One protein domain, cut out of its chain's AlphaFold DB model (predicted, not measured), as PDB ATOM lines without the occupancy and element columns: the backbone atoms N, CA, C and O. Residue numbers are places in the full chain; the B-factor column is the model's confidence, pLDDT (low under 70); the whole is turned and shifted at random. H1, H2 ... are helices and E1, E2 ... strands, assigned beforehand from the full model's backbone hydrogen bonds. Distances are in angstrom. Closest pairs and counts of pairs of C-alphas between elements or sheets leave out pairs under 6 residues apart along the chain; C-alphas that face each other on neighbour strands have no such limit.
ATOM      1  N   ALA A  36      99.622 106.739  93.963       96.75
ATOM      2  CA  ALA A  36     100.595 107.811  94.087       96.75
ATOM      3  C   ALA A  36     102.000 107.288  93.848       96.75
ATOM      4  O   ALA A  36     102.385 106.246  94.370       96.75
ATOM      5  N   GLU A  37     102.762 108.058  93.090       97.00
ATOM      6  CA  GLU A  37     104.203 107.940  92.982       97.00
ATOM      7  C   GLU A  37     104.790 109.269  93.435       97.00
ATOM      8  O   GLU A  37     104.305 110.328  93.033       97.00
ATOM      9  N   ALA A  38     105.837 109.218  94.247       97.25
ATOM     10  CA  ALA A  38     106.621 110.401  94.550       97.25
ATOM     11  C   ALA A  38     108.107 110.101  94.458       97.25
ATOM     12  O   ALA A  38     108.568 108.980  94.706       97.25
ATOM     13  N   ARG A  39     108.845 111.150  94.110       96.38
ATOM     14  CA  ARG A  39     110.298 111.175  94.165       96.38
ATOM     15  C   ARG A  39     110.749 111.815  95.474       96.38
ATOM     16  O   ARG A  39     109.968 112.490  96.121       96.38
ATOM     17  N   CYS A  40     111.990 111.605  95.891       95.06
ATOM     18  CA  CYS A  40     112.529 112.297  97.061       95.06
ATOM     19  C   CYS A  40     112.625 113.813  96.817       95.06
ATOM     20  O   CYS A  40     112.256 114.607  97.681       95.06
ATOM     21  N   VAL A  41     113.133 114.197  95.642       93.75
ATOM     22  CA  VAL A  41     113.189 115.590  95.187       93.75
ATOM     23  C   VAL A  41     112.354 115.770  93.925       93.75
ATOM     24  O   VAL A  41     112.331 114.885  93.069       93.75
ATOM     25  N   ASP A  42     111.721 116.936  93.790       89.38
ATOM     26  CA  ASP A  42     110.877 117.286  92.635       89.38
ATOM     27  C   ASP A  42     111.685 117.626  91.368       89.38
ATOM     28  O   ASP A  42     111.134 117.729  90.271       89.38
ATOM     29  N   SER A  43     113.004 117.810  91.497       89.19
ATOM     30  CA  SER A  43     113.909 118.013  90.365       89.19
ATOM     31  C   SER A  43     114.239 116.691  89.653       89.19
ATOM     32  O   SER A  43     113.886 115.597  90.097       89.19
ATOM     33  N   ALA A  44     114.989 116.776  88.550       86.00
ATOM     34  CA  ALA A  44     115.482 115.599  87.829       86.00
ATOM     35  C   ALA A  44     116.361 114.661  88.691       86.00
ATOM     36  O   ALA A  44     116.578 113.512  88.311       86.00
ATOM     37  N   GLY A  45     116.847 115.138  89.839       91.00
ATOM     38  CA  GLY A  45     117.631 114.391  90.814       91.00
ATOM     39  C   GLY A  45     118.723 115.251  91.446       91.00
ATOM     40  O   GLY A  45     118.919 116.418  91.102       91.00
ATOM     41  N   ILE A  46     119.435 114.655  92.391       91.56
ATOM     42  CA  ILE A  46     120.575 115.222  93.103       91.56
ATOM     43  C   ILE A  46     121.848 114.810  92.352       91.56
ATOM     44  O   ILE A  46     122.031 113.615  92.109       91.56
ATOM     45  N   PRO A  47     122.726 115.752  91.971       90.69
ATOM     46  CA  PRO A  47     123.968 115.416  91.287       90.69
ATOM     47  C   PRO A  47     124.889 114.594  92.192       90.69
ATOM     48  O   PRO A  47     125.113 114.968  93.341       90.69
ATOM     49  N   ILE A  48     125.444 113.508  91.653       88.56
ATOM     50  CA  ILE A  48     126.433 112.657  92.328       88.56
ATOM     51  C   ILE A  48     127.779 112.754  91.597       88.56
ATOM     52  O   ILE A  48     127.823 112.852  90.373       88.56
ATOM     53  N   GLN A  49     128.885 112.788  92.343       76.06
ATOM     54  CA  GLN A  49     130.216 113.066  91.772       76.06
ATOM     55  C   GLN A  49     130.939 111.811  91.271       76.06
ATOM     56  O   GLN A  49     131.723 111.886  90.331       76.06
ATOM     57  N   GLU A  50     130.670 110.657  91.881       69.94
ATOM     58  CA  GLU A  50     131.337 109.397  91.562       69.94
ATOM     59  C   GLU A  50     130.302 108.354  91.161       69.94
ATOM     60  O   GLU A  50     129.416 108.010  91.940       69.94
ATOM     61  N   VAL A  51     130.428 107.822  89.948       69.94
ATOM     62  CA  VAL A  51     129.642 106.679  89.489       69.94
ATOM     63  C   VAL A  51     130.615 105.587  89.073       69.94
ATOM     64  O   VAL A  51     131.217 105.695  88.010       69.94
ATOM     65  N   PRO A  52     130.798 104.535  89.887       67.75
ATOM     66  CA  PRO A  52     131.519 103.359  89.437       67.75
ATOM     67  C   PRO A  52     130.712 102.710  88.311       67.75
ATOM     68  O   PRO A  52     129.503 102.508  88.475       67.75
ATOM     69  N   ASP A  53     131.376 102.338  87.216       62.78
ATOM     70  CA  ASP A  53     130.764 101.834  85.972       62.78
ATOM     71  C   ASP A  53     129.802 100.641  86.163       62.78
ATOM     72  O   ASP A  53     129.000 100.322  85.290       62.78
ATOM     73  N   ASN A  54     129.838  99.980  87.324       63.12
ATOM     74  CA  ASN A  54     129.020  98.821  87.676       63.12
ATOM     75  C   ASN A  54     128.196  98.972  88.972       63.12
ATOM     76  O   ASN A  54     127.515  98.027  89.370       63.12
ATOM     77  N   GLN A  55     128.238 100.122  89.654       71.69
ATOM     78  CA  GLN A  55     127.602 100.313  90.969       71.69
ATOM     79  C   GLN A  55     126.893 101.666  91.102       71.69
ATOM     80  O   GLN A  55     126.818 102.248  92.181       71.69
ATOM     81  N   VAL A  56     126.300 102.141  90.008       74.62
ATOM     82  CA  VAL A  56     125.574 103.418  89.929       74.62
ATOM     83  C   VAL A  56     124.504 103.565  91.026       74.62
ATOM     84  O   VAL A  56     124.391 104.606  91.670       74.62
ATOM     85  N   LYS A  57     123.758 102.491  91.323       76.62
ATOM     86  CA  LYS A  57     122.771 102.479  92.419       76.62
ATOM     87  C   LYS A  57     123.414 102.588  93.804       76.62
ATOM     88  O   LYS A  57     122.853 103.230  94.687       76.62
ATOM     89  N   LEU A  58     124.585 101.977  94.000       82.38
ATOM     90  CA  LEU A  58     125.308 102.078  95.266       82.38
ATOM     91  C   LEU A  58     125.899 103.478  95.452       82.38
ATOM     92  O   LEU A  58     125.879 103.983  96.568       82.38
ATOM     93  N   ALA A  59     126.378 104.112  94.379       82.25
ATOM     94  CA  ALA A  59     126.841 105.496  94.422       82.25
ATOM     95  C   ALA A  59     125.748 106.425  94.951       82.25
ATOM     96  O   ALA A  59     125.984 107.176  95.890       82.25
ATOM     97  N   CYS A  60     124.523 106.277  94.443       85.88
ATOM     98  CA  CYS A  60     123.379 107.005  94.972       85.88
ATOM     99  C   CYS A  60     123.137 106.761  96.469       85.88
ATOM    100  O   CYS A  60     122.998 107.707  97.240       85.88
ATOM    101  N   LEU A  61     123.113 105.493  96.892       87.06
ATOM    102  CA  LEU A  61     122.876 105.127  98.292       87.06
ATOM    103  C   LEU A  61     123.973 105.634  99.236       87.06
ATOM    104  O   LEU A  61     123.717 105.794 100.426       87.06
ATOM    105  N   ARG A  62     125.199 105.842  98.742       86.12
ATOM    106  CA  ARG A  62     126.363 106.258  99.544       86.12
ATOM    107  C   ARG A  62     126.652 107.754  99.479       86.12
ATOM    108  O   ARG A  62     127.458 108.232 100.279       86.12
ATOM    109  N   ASP A  63     126.022 108.480  98.564       90.06
ATOM    110  CA  ASP A  63     126.219 109.916  98.426       90.06
ATOM    111  C   ASP A  63     125.615 110.660  99.627       90.06
ATOM    112  O   ASP A  63     124.426 110.558  99.927       90.06
ATOM    113  N   LYS A  64     126.447 111.420 100.346       90.94
ATOM    114  CA  LYS A  64     126.030 112.110 101.578       90.94
ATOM    115  C   LYS A  64     124.984 113.190 101.321       90.94
ATOM    116  O   LYS A  64     124.131 113.419 102.178       90.94
ATOM    117  N   THR A  65     125.045 113.857 100.172       92.00
ATOM    118  CA  THR A  65     124.069 114.881  99.806       92.00
ATOM    119  C   THR A  65     122.724 114.227  99.535       92.00
ATOM    120  O   THR A  65     121.715 114.687 100.071       92.00
ATOM    121  N   VAL A  66     122.711 113.107  98.810       91.94
ATOM    122  CA  VAL A  66     121.501 112.302  98.607       91.94
ATOM    123  C   VAL A  66     120.927 111.824  99.941       91.94
ATOM    124  O   VAL A  66     119.755 112.067 100.218       91.94
ATOM    125  N   GLN A  67     121.743 111.223 100.812       91.44
ATOM    126  CA  GLN A  67     121.297 110.751 102.128       91.44
ATOM    127  C   GLN A  67     120.724 111.882 102.991       91.44
ATOM    128  O   GLN A  67     119.729 111.678 103.680       91.44
ATOM    129  N   SER A  68     121.321 113.077 102.951       92.75
ATOM    130  CA  SER A  68     120.849 114.222 103.740       92.75
ATOM    131  C   SER A  68     119.476 114.742 103.304       92.75
ATOM    132  O   SER A  68     118.725 115.240 104.136       92.75
ATOM    133  N   GLN A  69     119.140 114.617 102.017       92.75
ATOM    134  CA  GLN A  69     117.863 115.092 101.473       92.75
ATOM    135  C   GLN A  69     116.787 114.002 101.504       92.75
ATOM    136  O   GLN A  69     115.627 114.272 101.820       92.75
ATOM    137  N   CYS A  70     117.177 112.763 101.206       91.81
ATOM    138  CA  CYS A  70     116.262 111.648 100.985       91.81
ATOM    139  C   CYS A  70     116.138 110.676 102.157       91.81
ATOM    140  O   CYS A  70     115.264 109.808 102.109       91.81
ATOM    141  N   ASN A  71     116.967 110.833 103.194       91.31
ATOM    142  CA  ASN A  71     117.330 109.800 104.169       91.31
ATOM    143  C   ASN A  71     118.096 108.618 103.528       91.31
ATOM    144  O   ASN A  71     118.045 108.437 102.308       91.31
ATOM    145  N   PRO A  72     118.835 107.811 104.320       83.44
ATOM    146  CA  PRO A  72     119.739 106.776 103.800       83.44
ATOM    147  C   PRO A  72     119.102 105.712 102.895       83.44
ATOM    148  O   PRO A  72     119.788 105.098 102.084       83.44
ATOM    149  N   ASP A  73     117.803 105.492 103.035       85.25
ATOM    150  CA  ASP A  73     116.996 104.497 102.330       85.25
ATOM    151  C   ASP A  73     115.945 105.131 101.404       85.25
ATOM    152  O   ASP A  73     115.049 104.441 100.922       85.25
ATOM    153  N   GLY A  74     116.011 106.446 101.171       88.88
ATOM    154  CA  GLY A  74     115.003 107.151 100.383       88.88
ATOM    155  C   GLY A  74     113.654 107.306 101.091       88.88
ATOM    156  O   GLY A  74     112.655 107.578 100.420       88.88
ATOM    157  N   HIS A  75     113.595 107.149 102.421       94.25
ATOM    158  CA  HIS A  75     112.366 107.254 103.217       94.25
ATOM    159  C   HIS A  75     111.536 108.512 102.919       94.25
ATOM    160  O   HIS A  75     110.307 108.461 102.955       94.25
ATOM    161  N   HIS A  76     112.182 109.624 102.552       95.38
ATOM    162  CA  HIS A  76     111.478 110.845 102.159       95.38
ATOM    163  C   HIS A  76     110.510 110.601 100.984       95.38
ATOM    164  O   HIS A  76     109.341 110.982 101.063       95.38
ATOM    165  N   ALA A  77     110.944 109.892  99.935       96.75
ATOM    166  CA  ALA A  77     110.097 109.572  98.783       96.75
ATOM    167  C   ALA A  77     108.850 108.775  99.203       96.75
ATOM    168  O   ALA A  77     107.751 109.016  98.711       96.75
ATOM    169  N   ARG A  78     109.007 107.862 100.169       97.00
ATOM    170  CA  ARG A  78     107.912 107.046 100.709       97.00
ATOM    171  C   ARG A  78     106.890 107.884 101.473       97.00
ATOM    172  O   ARG A  78     105.692 107.740 101.238       97.00
ATOM    173  N   ILE A  79     107.350 108.800 102.331       96.81
ATOM    174  CA  ILE A  79     106.473 109.747 103.038       96.81
ATOM    175  C   ILE A  79     105.689 110.601 102.039       96.81
ATOM    176  O   ILE A  79     104.483 110.782 102.202       96.81
ATOM    177  N   GLN A  80     106.354 111.139 101.014       97.06
ATOM    178  CA  GLN A  80     105.693 111.979 100.015       97.06
ATOM    179  C   GLN A  80     104.660 111.201  99.201       97.06
ATOM    180  O   GLN A  80     103.543 111.690  99.026       97.06
ATOM    181  N   ALA A  81     104.987 109.980  98.772       97.81
ATOM    182  CA  ALA A  81     104.056 109.124  98.044       97.81
ATOM    183  C   ALA A  81     102.813 108.849  98.897       97.81
ATOM    184  O   ALA A  81     101.688 109.050  98.439       97.81
ATOM    185  N   PHE A  82     103.010 108.494 100.170       98.19
ATOM    186  CA  PHE A  82     101.912 108.238 101.094       98.19
ATOM    187  C   PHE A  82     101.038 109.468 101.326       98.19
ATOM    188  O   PHE A  82      99.817 109.374 101.239       98.19
ATOM    189  N   ARG A  83     101.647 110.638 101.552       97.81
ATOM    190  CA  ARG A  83     100.912 111.903 101.680       97.81
ATOM    191  C   ARG A  83     100.105 112.212 100.425       97.81
ATOM    192  O   ARG A  83      98.932 112.544 100.525       97.81
ATOM    193  N   SER A  84     100.702 112.079  99.242       97.69
ATOM    194  CA  SER A  84      99.974 112.293  97.990       97.69
ATOM    195  C   SER A  84      98.798 111.325  97.856       97.69
ATOM    196  O   SER A  84      97.728 111.734  97.413       97.69
ATOM    197  N   TRP A  85      98.980 110.059  98.223       97.88
ATOM    198  CA  TRP A  85      97.922 109.058  98.161       97.88
ATOM    199  C   TRP A  85      96.764 109.394  99.113       97.88
ATOM    200  O   TRP A  85      95.607 109.394  98.693       97.88
ATOM    201  N   THR A  86      97.060 109.755 100.369       97.81
ATOM    202  CA  THR A  86      96.026 110.118 101.353       97.81
ATOM    203  C   THR A  86      95.285 111.391 100.958       97.81
ATOM    204  O   THR A  86      94.063 111.444 101.099       97.81
ATOM    205  N   TYR A  87      95.979 112.383 100.388       97.12
ATOM    206  CA  TYR A  87      95.332 113.579  99.848       97.12
ATOM    207  C   TYR A  87      94.379 113.252  98.699       97.12
ATOM    208  O   TYR A  87      93.244 113.715  98.719       97.12
ATOM    209  N   GLN A  88      94.796 112.430  97.733       96.81
ATOM    210  CA  GLN A  88      93.928 112.033  96.622       96.81
ATOM    211  C   GLN A  88      92.695 111.248  97.098       96.81
ATOM    212  O   GLN A  88      91.595 111.460  96.583       96.81
ATOM    213  N   LEU A  89      92.853 110.366  98.093       96.25
ATOM    214  CA  LEU A  89      91.734 109.633  98.687       96.25
ATOM    215  C   LEU A  89      90.739 110.580  99.372       96.25
ATOM    216  O   LEU A  89      89.530 110.469  99.150       96.25
ATOM    217  N   ALA A  90      91.240 111.502 100.199       96.31
ATOM    218  CA  ALA A  90      90.419 112.471 100.917       96.31
ATOM    219  C   ALA A  90      89.676 113.408  99.952       96.31
ATOM    220  O   ALA A  90      88.467 113.574 100.078       96.31
ATOM    221  N   ASP A  91      90.372 113.932  98.944       96.62
ATOM    222  CA  ASP A  91      89.817 114.785  97.889       96.62
ATOM    223  C   ASP A  91      88.735 114.051  97.073       96.62
ATOM    224  O   ASP A  91      87.656 114.588  96.821       96.62
ATOM    225  N   PHE A  92      88.947 112.778  96.721       95.62
ATOM    226  CA  PHE A  92      87.901 111.978  96.078       95.62
ATOM    227  C   PHE A  92      86.675 111.789  96.981       95.62
ATOM    228  O   PHE A  92      85.540 111.947  96.522       95.62
ATOM    229  N   ARG A  93      86.888 111.461  98.260       95.50
ATOM    230  CA  ARG A  93      85.813 111.278  99.247       95.50
ATOM    231  C   ARG A  93      85.002 112.562  99.429       95.50
ATOM    232  O   ARG A  93      83.774 112.501  99.427       95.50
ATOM    233  N   GLU A  94      85.669 113.708  99.529       96.88
ATOM    234  CA  GLU A  94      85.035 115.022  99.650       96.88
ATOM    235  C   GLU A  94      84.230 115.378  98.395       96.88
ATOM    236  O   GLU A  94      83.051 115.719  98.497       96.88
ATOM    237  N   ARG A  95      84.809 115.202  97.199       95.31
ATOM    238  CA  ARG A  95      84.079 115.406  95.939       95.31
ATOM    239  C   ARG A  95      82.853 114.507  95.830       95.31
ATOM    240  O   ARG A  95      81.799 114.982  95.415       95.31
ATOM    241  N   CYS A  96      82.959 113.242  96.232       95.12
ATOM    242  CA  CYS A  96      81.822 112.327  96.231       95.12
ATOM    243  C   CYS A  96      80.703 112.800  97.172       95.12
ATOM    244  O   CYS A  96      79.540 112.863  96.776       95.12
ATOM    245  N   ALA A  97      81.059 113.216  98.391       95.06
ATOM    246  CA  ALA A  97      80.101 113.761  99.348       95.06
ATOM    247  C   ALA A  97      79.451 115.066  98.847       95.06
ATOM    248  O   ALA A  97      78.257 115.274  99.056       95.06
ATOM    249  N   SER A  98      80.202 115.917  98.136       95.19
ATOM    250  CA  SER A  98      79.697 117.192  97.602       95.19
ATOM    251  C   SER A  98      78.562 117.031  96.582       95.19
ATOM    252  O   SER A  98      77.729 117.924  96.446       95.19
ATOM    253  N   VAL A  99      78.492 115.878  95.905       93.19
ATOM    254  CA  VAL A  99      77.418 115.523  94.963       93.19
ATOM    255  C   VAL A  99      76.365 114.594  95.580       93.19
ATOM    256  O   VAL A  99      75.576 113.996  94.852       93.19
ATOM    257  N   GLY A 100      76.360 114.440  96.911       92.38
ATOM    258  CA  GLY A 100      75.428 113.571  97.638       92.38
ATOM    259  C   GLY A 100      75.681 112.069  97.464       92.38
ATOM    260  O   GLY A 100      74.825 111.261  97.823       92.38
ATOM    261  N   GLY A 109      88.107  93.892 101.927       89.25
ATOM    262  CA  GLY A 109      89.160  93.696 102.923       89.25
ATOM    263  C   GLY A 109      90.025  94.935 103.153       89.25
ATOM    264  O   GLY A 109      90.921  94.899 103.998       89.25
ATOM    265  N   PHE A 110      89.777  96.022 102.418       92.31
ATOM    266  CA  PHE A 110      90.598  97.218 102.489       92.31
ATOM    267  C   PHE A 110      90.526  97.873 103.871       92.31
ATOM    268  O   PHE A 110      89.460  98.268 104.345       92.31
ATOM    269  N   GLN A 111      91.691  98.041 104.491       93.25
ATOM    270  CA  GLN A 111      91.867  98.847 105.693       93.25
ATOM    271  C   GLN A 111      92.681 100.080 105.329       93.25
ATOM    272  O   GLN A 111      93.756  99.957 104.737       93.25
ATOM    273  N   GLU A 112      92.169 101.264 105.671       92.75
ATOM    274  CA  GLU A 112      92.855 102.512 105.349       92.75
ATOM    275  C   GLU A 112      94.216 102.553 106.069       92.75
ATOM    276  O   GLU A 112      94.270 102.441 107.299       92.75
ATOM    277  N   PRO A 113      95.327 102.659 105.320       95.38
ATOM    278  CA  PRO A 113      96.660 102.638 105.898       95.38
ATOM    279  C   PRO A 113      96.917 103.873 106.764       95.38
ATOM    280  O   PRO A 113      96.514 104.982 106.425       95.38
ATOM    281  N   SER A 114      97.646 103.691 107.866       95.06
ATOM    282  CA  SER A 114      97.936 104.764 108.830       95.06
ATOM    283  C   SER A 114      99.305 105.420 108.653       95.06
ATOM    284  O   SER A 114      99.574 106.448 109.273       95.06
ATOM    285  N   ASN A 115     100.186 104.832 107.845       96.31
ATOM    286  CA  ASN A 115     101.544 105.321 107.645       96.31
ATOM    287  C   ASN A 115     102.085 104.935 106.262       96.31
ATOM    288  O   ASN A 115     101.507 104.132 105.525       96.31
ATOM    289  N   GLU A 116     103.253 105.483 105.947       95.94
ATOM    290  CA  GLU A 116     103.937 105.332 104.672       95.94
ATOM    291  C   GLU A 116     104.360 103.899 104.351       95.94
ATOM    292  O   GLU A 116     104.743 103.620 103.212       95.94
ATOM    293  N   THR A 117     104.240 102.960 105.302       95.94
ATOM    294  CA  THR A 117     104.581 101.564 105.036       95.94
ATOM    295  C   THR A 117     103.691 100.889 104.000       95.94
ATOM    296  O   THR A 117     104.122  99.926 103.366       95.94
ATOM    297  N   PHE A 118     102.508 101.455 103.765       96.75
ATOM    298  CA  PHE A 118     101.613 101.078 102.678       96.75
ATOM    299  C   PHE A 118     102.255 101.198 101.293       96.75
ATOM    300  O   PHE A 118     101.972 100.394 100.409       96.75
ATOM    301  N   CYS A 119     103.136 102.181 101.106       97.44
ATOM    302  CA  CYS A 119     103.837 102.392  99.848       97.44
ATOM    303  C   CYS A 119     105.116 101.550  99.801       97.44
ATOM    304  O   CYS A 119     105.678 101.161 100.835       97.44
ATOM    305  N   SER A 120     105.588 101.259  98.589       97.31
ATOM    306  CA  SER A 120     106.782 100.456  98.354       97.31
ATOM    307  C   SER A 120     108.000 101.058  99.052       97.31
ATOM    308  O   SER A 120     108.132 102.280  99.176       97.31
ATOM    309  N   ALA A 121     108.945 100.208  99.457       95.69
ATOM    310  CA  ALA A 121     110.272 100.689  99.824       95.69
ATOM    311  C   ALA A 121     110.841 101.530  98.670       95.69
ATOM    312  O   ALA A 121     110.679 101.163  97.499       95.69
ATOM    313  N   ALA A 122     111.464 102.661  99.000       95.00
ATOM    314  CA  ALA A 122     111.954 103.576  97.988       95.00
ATOM    315  C   ALA A 122     113.092 102.927  97.187       95.00
ATOM    316  O   ALA A 122     113.964 102.257  97.739       95.00
ATOM    317  N   GLN A 123     113.060 103.098  95.869       93.69
ATOM    318  CA  GLN A 123     114.046 102.548  94.948       93.69
ATOM    319  C   GLN A 123     114.904 103.677  94.376       93.69
ATOM    320  O   GLN A 123     114.353 104.717  94.013       93.69
ATOM    321  N   PRO A 124     116.229 103.501  94.260       91.25
ATOM    322  CA  PRO A 124     117.077 104.498  93.625       91.25
ATOM    323  C   PRO A 124     116.794 104.566  92.113       91.25
ATOM    324  O   PRO A 124     116.920 103.564  91.401       91.25
ATOM    325  N   GLU A 125     116.454 105.758  91.626       90.12
ATOM    326  CA  GLU A 125     116.379 106.130  90.208       90.12
ATOM    327  C   GLU A 125     117.649 106.925  89.885       90.12
ATOM    328  O   GLU A 125     117.801 108.059  90.337       90.12
ATOM    329  N   VAL A 126     118.579 106.338  89.127       86.94
ATOM    330  CA  VAL A 126     119.796 107.046  88.705       86.94
ATOM    331  C   VAL A 126     119.742 107.315  87.216       86.94
ATOM    332  O   VAL A 126     119.612 106.393  86.411       86.94
ATOM    333  N   ARG A 127     119.870 108.588  86.855       83.75
ATOM    334  CA  ARG A 127     120.015 109.039  85.477       83.75
ATOM    335  C   ARG A 127     121.497 109.213  85.204       83.75
ATOM    336  O   ARG A 127     122.150 110.056  85.815       83.75
ATOM    337  N   TYR A 128     122.017 108.381  84.313       78.94
ATOM    338  CA  TYR A 128     123.422 108.376  83.936       78.94
ATOM    339  C   TYR A 128     123.549 108.617  82.435       78.94
ATOM    340  O   TYR A 128     122.970 107.886  81.630       78.94
ATOM    341  N   ASN A 129     124.322 109.638  82.081       77.31
ATOM    342  CA  ASN A 129     124.704 109.974  80.720       77.31
ATOM    343  C   ASN A 129     126.219 110.256  80.732       77.31
ATOM    344  O   ASN A 129     126.641 111.093  81.526       77.31
ATOM    345  N   PRO A 130     127.039 109.609  79.881       75.31
ATOM    346  CA  PRO A 130     128.491 109.822  79.849       75.31
ATOM    347  C   PRO A 130     128.935 111.273  79.606       75.31
ATOM    348  O   PRO A 130     130.092 111.606  79.847       75.31
ATOM    349  N   PHE A 131     128.040 112.125  79.101       82.44
ATOM    350  CA  PHE A 131     128.322 113.520  78.757       82.44
ATOM    351  C   PHE A 131     127.758 114.534  79.764       82.44
ATOM    352  O   PHE A 131     127.932 115.736  79.574       82.44
ATOM    353  N   GLU A 132     127.078 114.079  80.819       84.06
ATOM    354  CA  GLU A 132     126.424 114.939  81.810       84.06
ATOM    355  C   GLU A 132     126.704 114.454  83.236       84.06
ATOM    356  O   GLU A 132     127.070 113.302  83.469       84.06
ATOM    357  N   THR A 133     126.502 115.335  84.218       85.31
ATOM    358  CA  THR A 133     126.588 114.947  85.628       85.31
ATOM    359  C   THR A 133     125.483 113.937  85.953       85.31
ATOM    360  O   THR A 133     124.307 114.241  85.733       85.31
ATOM    361  N   PRO A 134     125.816 112.762  86.507       88.00
ATOM    362  CA  PRO A 134     124.808 111.787  86.885       88.00
ATOM    363  C   PRO A 134     123.936 112.316  88.021       88.00
ATOM    364  O   PRO A 134     124.415 112.972  88.947       88.00
ATOM    365  N   LEU A 135     122.641 112.016  87.952       91.75
ATOM    366  CA  LEU A 135     121.642 112.469  88.915       91.75
ATOM    367  C   LEU A 135     121.030 111.267  89.622       91.75
ATOM    368  O   LEU A 135     120.598 110.328  88.955       91.75
ATOM    369  N   CYS A 136     120.930 111.313  90.948       92.38
ATOM    370  CA  CYS A 136     120.157 110.340  91.702       92.38
ATOM    371  C   CYS A 136     118.881 110.918  92.309       92.38
ATOM    372  O   CYS A 136     118.870 112.005  92.879       92.38
ATOM    373  N   ASN A 137     117.817 110.129  92.268       93.81
ATOM    374  CA  ASN A 137     116.623 110.316  93.063       93.81
ATOM    375  C   ASN A 137     116.210 108.988  93.721       93.81
ATOM    376  O   ASN A 137     116.735 107.921  93.408       93.81
ATOM    377  N   PHE A 138     115.229 109.048  94.610       95.38
ATOM    378  CA  PHE A 138     114.521 107.871  95.105       95.38
ATOM    379  C   PHE A 138     113.068 107.965  94.689       95.38
ATOM    380  O   PHE A 138     112.508 109.051  94.747       95.38
ATOM    381  N   VAL A 139     112.461 106.847  94.309       96.06
ATOM    382  CA  VAL A 139     111.044 106.770  93.951       96.06
ATOM    383  C   VAL A 139     110.331 105.754  94.835       96.06
ATOM    384  O   VAL A 139     110.849 104.668  95.089       96.06
ATOM    385  N   SER A 140     109.144 106.106  95.319       97.62
ATOM    386  CA  SER A 140     108.247 105.197  96.037       97.62
ATOM    387  C   SER A 140     106.852 105.282  95.433       97.62
ATOM    388  O   SER A 140     106.420 106.350  94.999       97.62
ATOM    389  N   GLN A 141     106.166 104.141  95.391       98.00
ATOM    390  CA  GLN A 141     104.850 103.997  94.783       98.00
ATOM    391  C   GLN A 141     103.886 103.360  95.780       98.00
ATOM    392  O   GLN A 141     104.201 102.349  96.410       98.00
ATOM    393  N   CYS A 142     102.700 103.936  95.927       97.50
ATOM    394  CA  CYS A 142     101.623 103.368  96.722       97.50
ATOM    395  C   CYS A 142     100.750 102.448  95.853       97.50
ATOM    396  O   CYS A 142     100.546 102.751  94.674       97.50
ATOM    397  N   PRO A 143     100.221 101.342  96.407       94.88
ATOM    398  CA  PRO A 143      99.307 100.462  95.695       94.88
ATOM    399  C   PRO A 143      98.092 101.192  95.114       94.88
ATOM    400  O   PRO A 143      97.573 102.152  95.685       94.88
TER     401      PRO A 143
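AT A GLANCE: This is residues 36 to 100 and 109 to 143 of the 177 residues of an uncharacterized protein of Elusimicrobia bacterium RIFCSPLOWO2_01_FULL_59_12 (UniProt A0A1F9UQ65). What shape do these atoms make? A narrow, strongly twisted sheet of three strands has two helices over one face: long H3 over E1 and E3, and short H1 over E3 and E2. Residues 90 to 100, of which 90 to 98 belong to H3, stick out as an arm. What is printed? The printed part has 100 residues, with E1, H1, H2, H3, E2, E3 along it, of mixed class; the antiparallel sheet runs E1, E3, E2. It is loose, with a radius of gyration of the C-alphas of 16.5 A and spans of 57 by 24 by 21 A.

HOW THE PARTS SIT: How do the strands pair? E1, residues 36 to 39, neighbours E3, residues 135 to 143, with N 38 and O 140 3.0 A apart. E2, residues 123 to 127, forms a hairpin with E3, with N 125 and O 137 2.8 A apart. Pairing is staggered: E3 pairs with E2 over 135 to 139 and with E1 over 139 to 142. Where are the helices? H1, residues 56 to 62, has a height over the sheet of 8.5 A; its closest C-alphas to E2 are Lys 57 and Pro 124, 6.2 A. H2, residues 64 to 70, only grazes the sheet with residues 66 to 70. H3, residues 75 to 98, is on the same face as H1, height 5.5 A; its closest C-alphas to E1 are Ala 81 and Ala 38, 4.5 A. Do the helices meet? H2 and H3 only just touch, only at the corner, with 3 pairs of C-alphas within 8 A, the closest Cys 70 and His 76, 5.0 A; H1 and H3 are apart. In H1, H2 and H3 every O i to N i+4 pair is within hydrogen-bond range.

IN THESE COORDINATES: Where does E1 begin? C-alpha 36 is at (100.595, 107.811, 94.087). How long are H3 and E3? H3 measures 34.6 A from first to last C-alpha, and E3 26.2 A, ending at (99.307, 100.462, 95.695).

THE WHOLE: Is there a cut? Residues 101 to 108 are not printed, and C-alphas 100 and 109 are 24.7 A apart. Which link is long, and where is confidence low? E1 to H1 is a long link of 16 residues, and its residues 50 to 54 have pLDDT under 70.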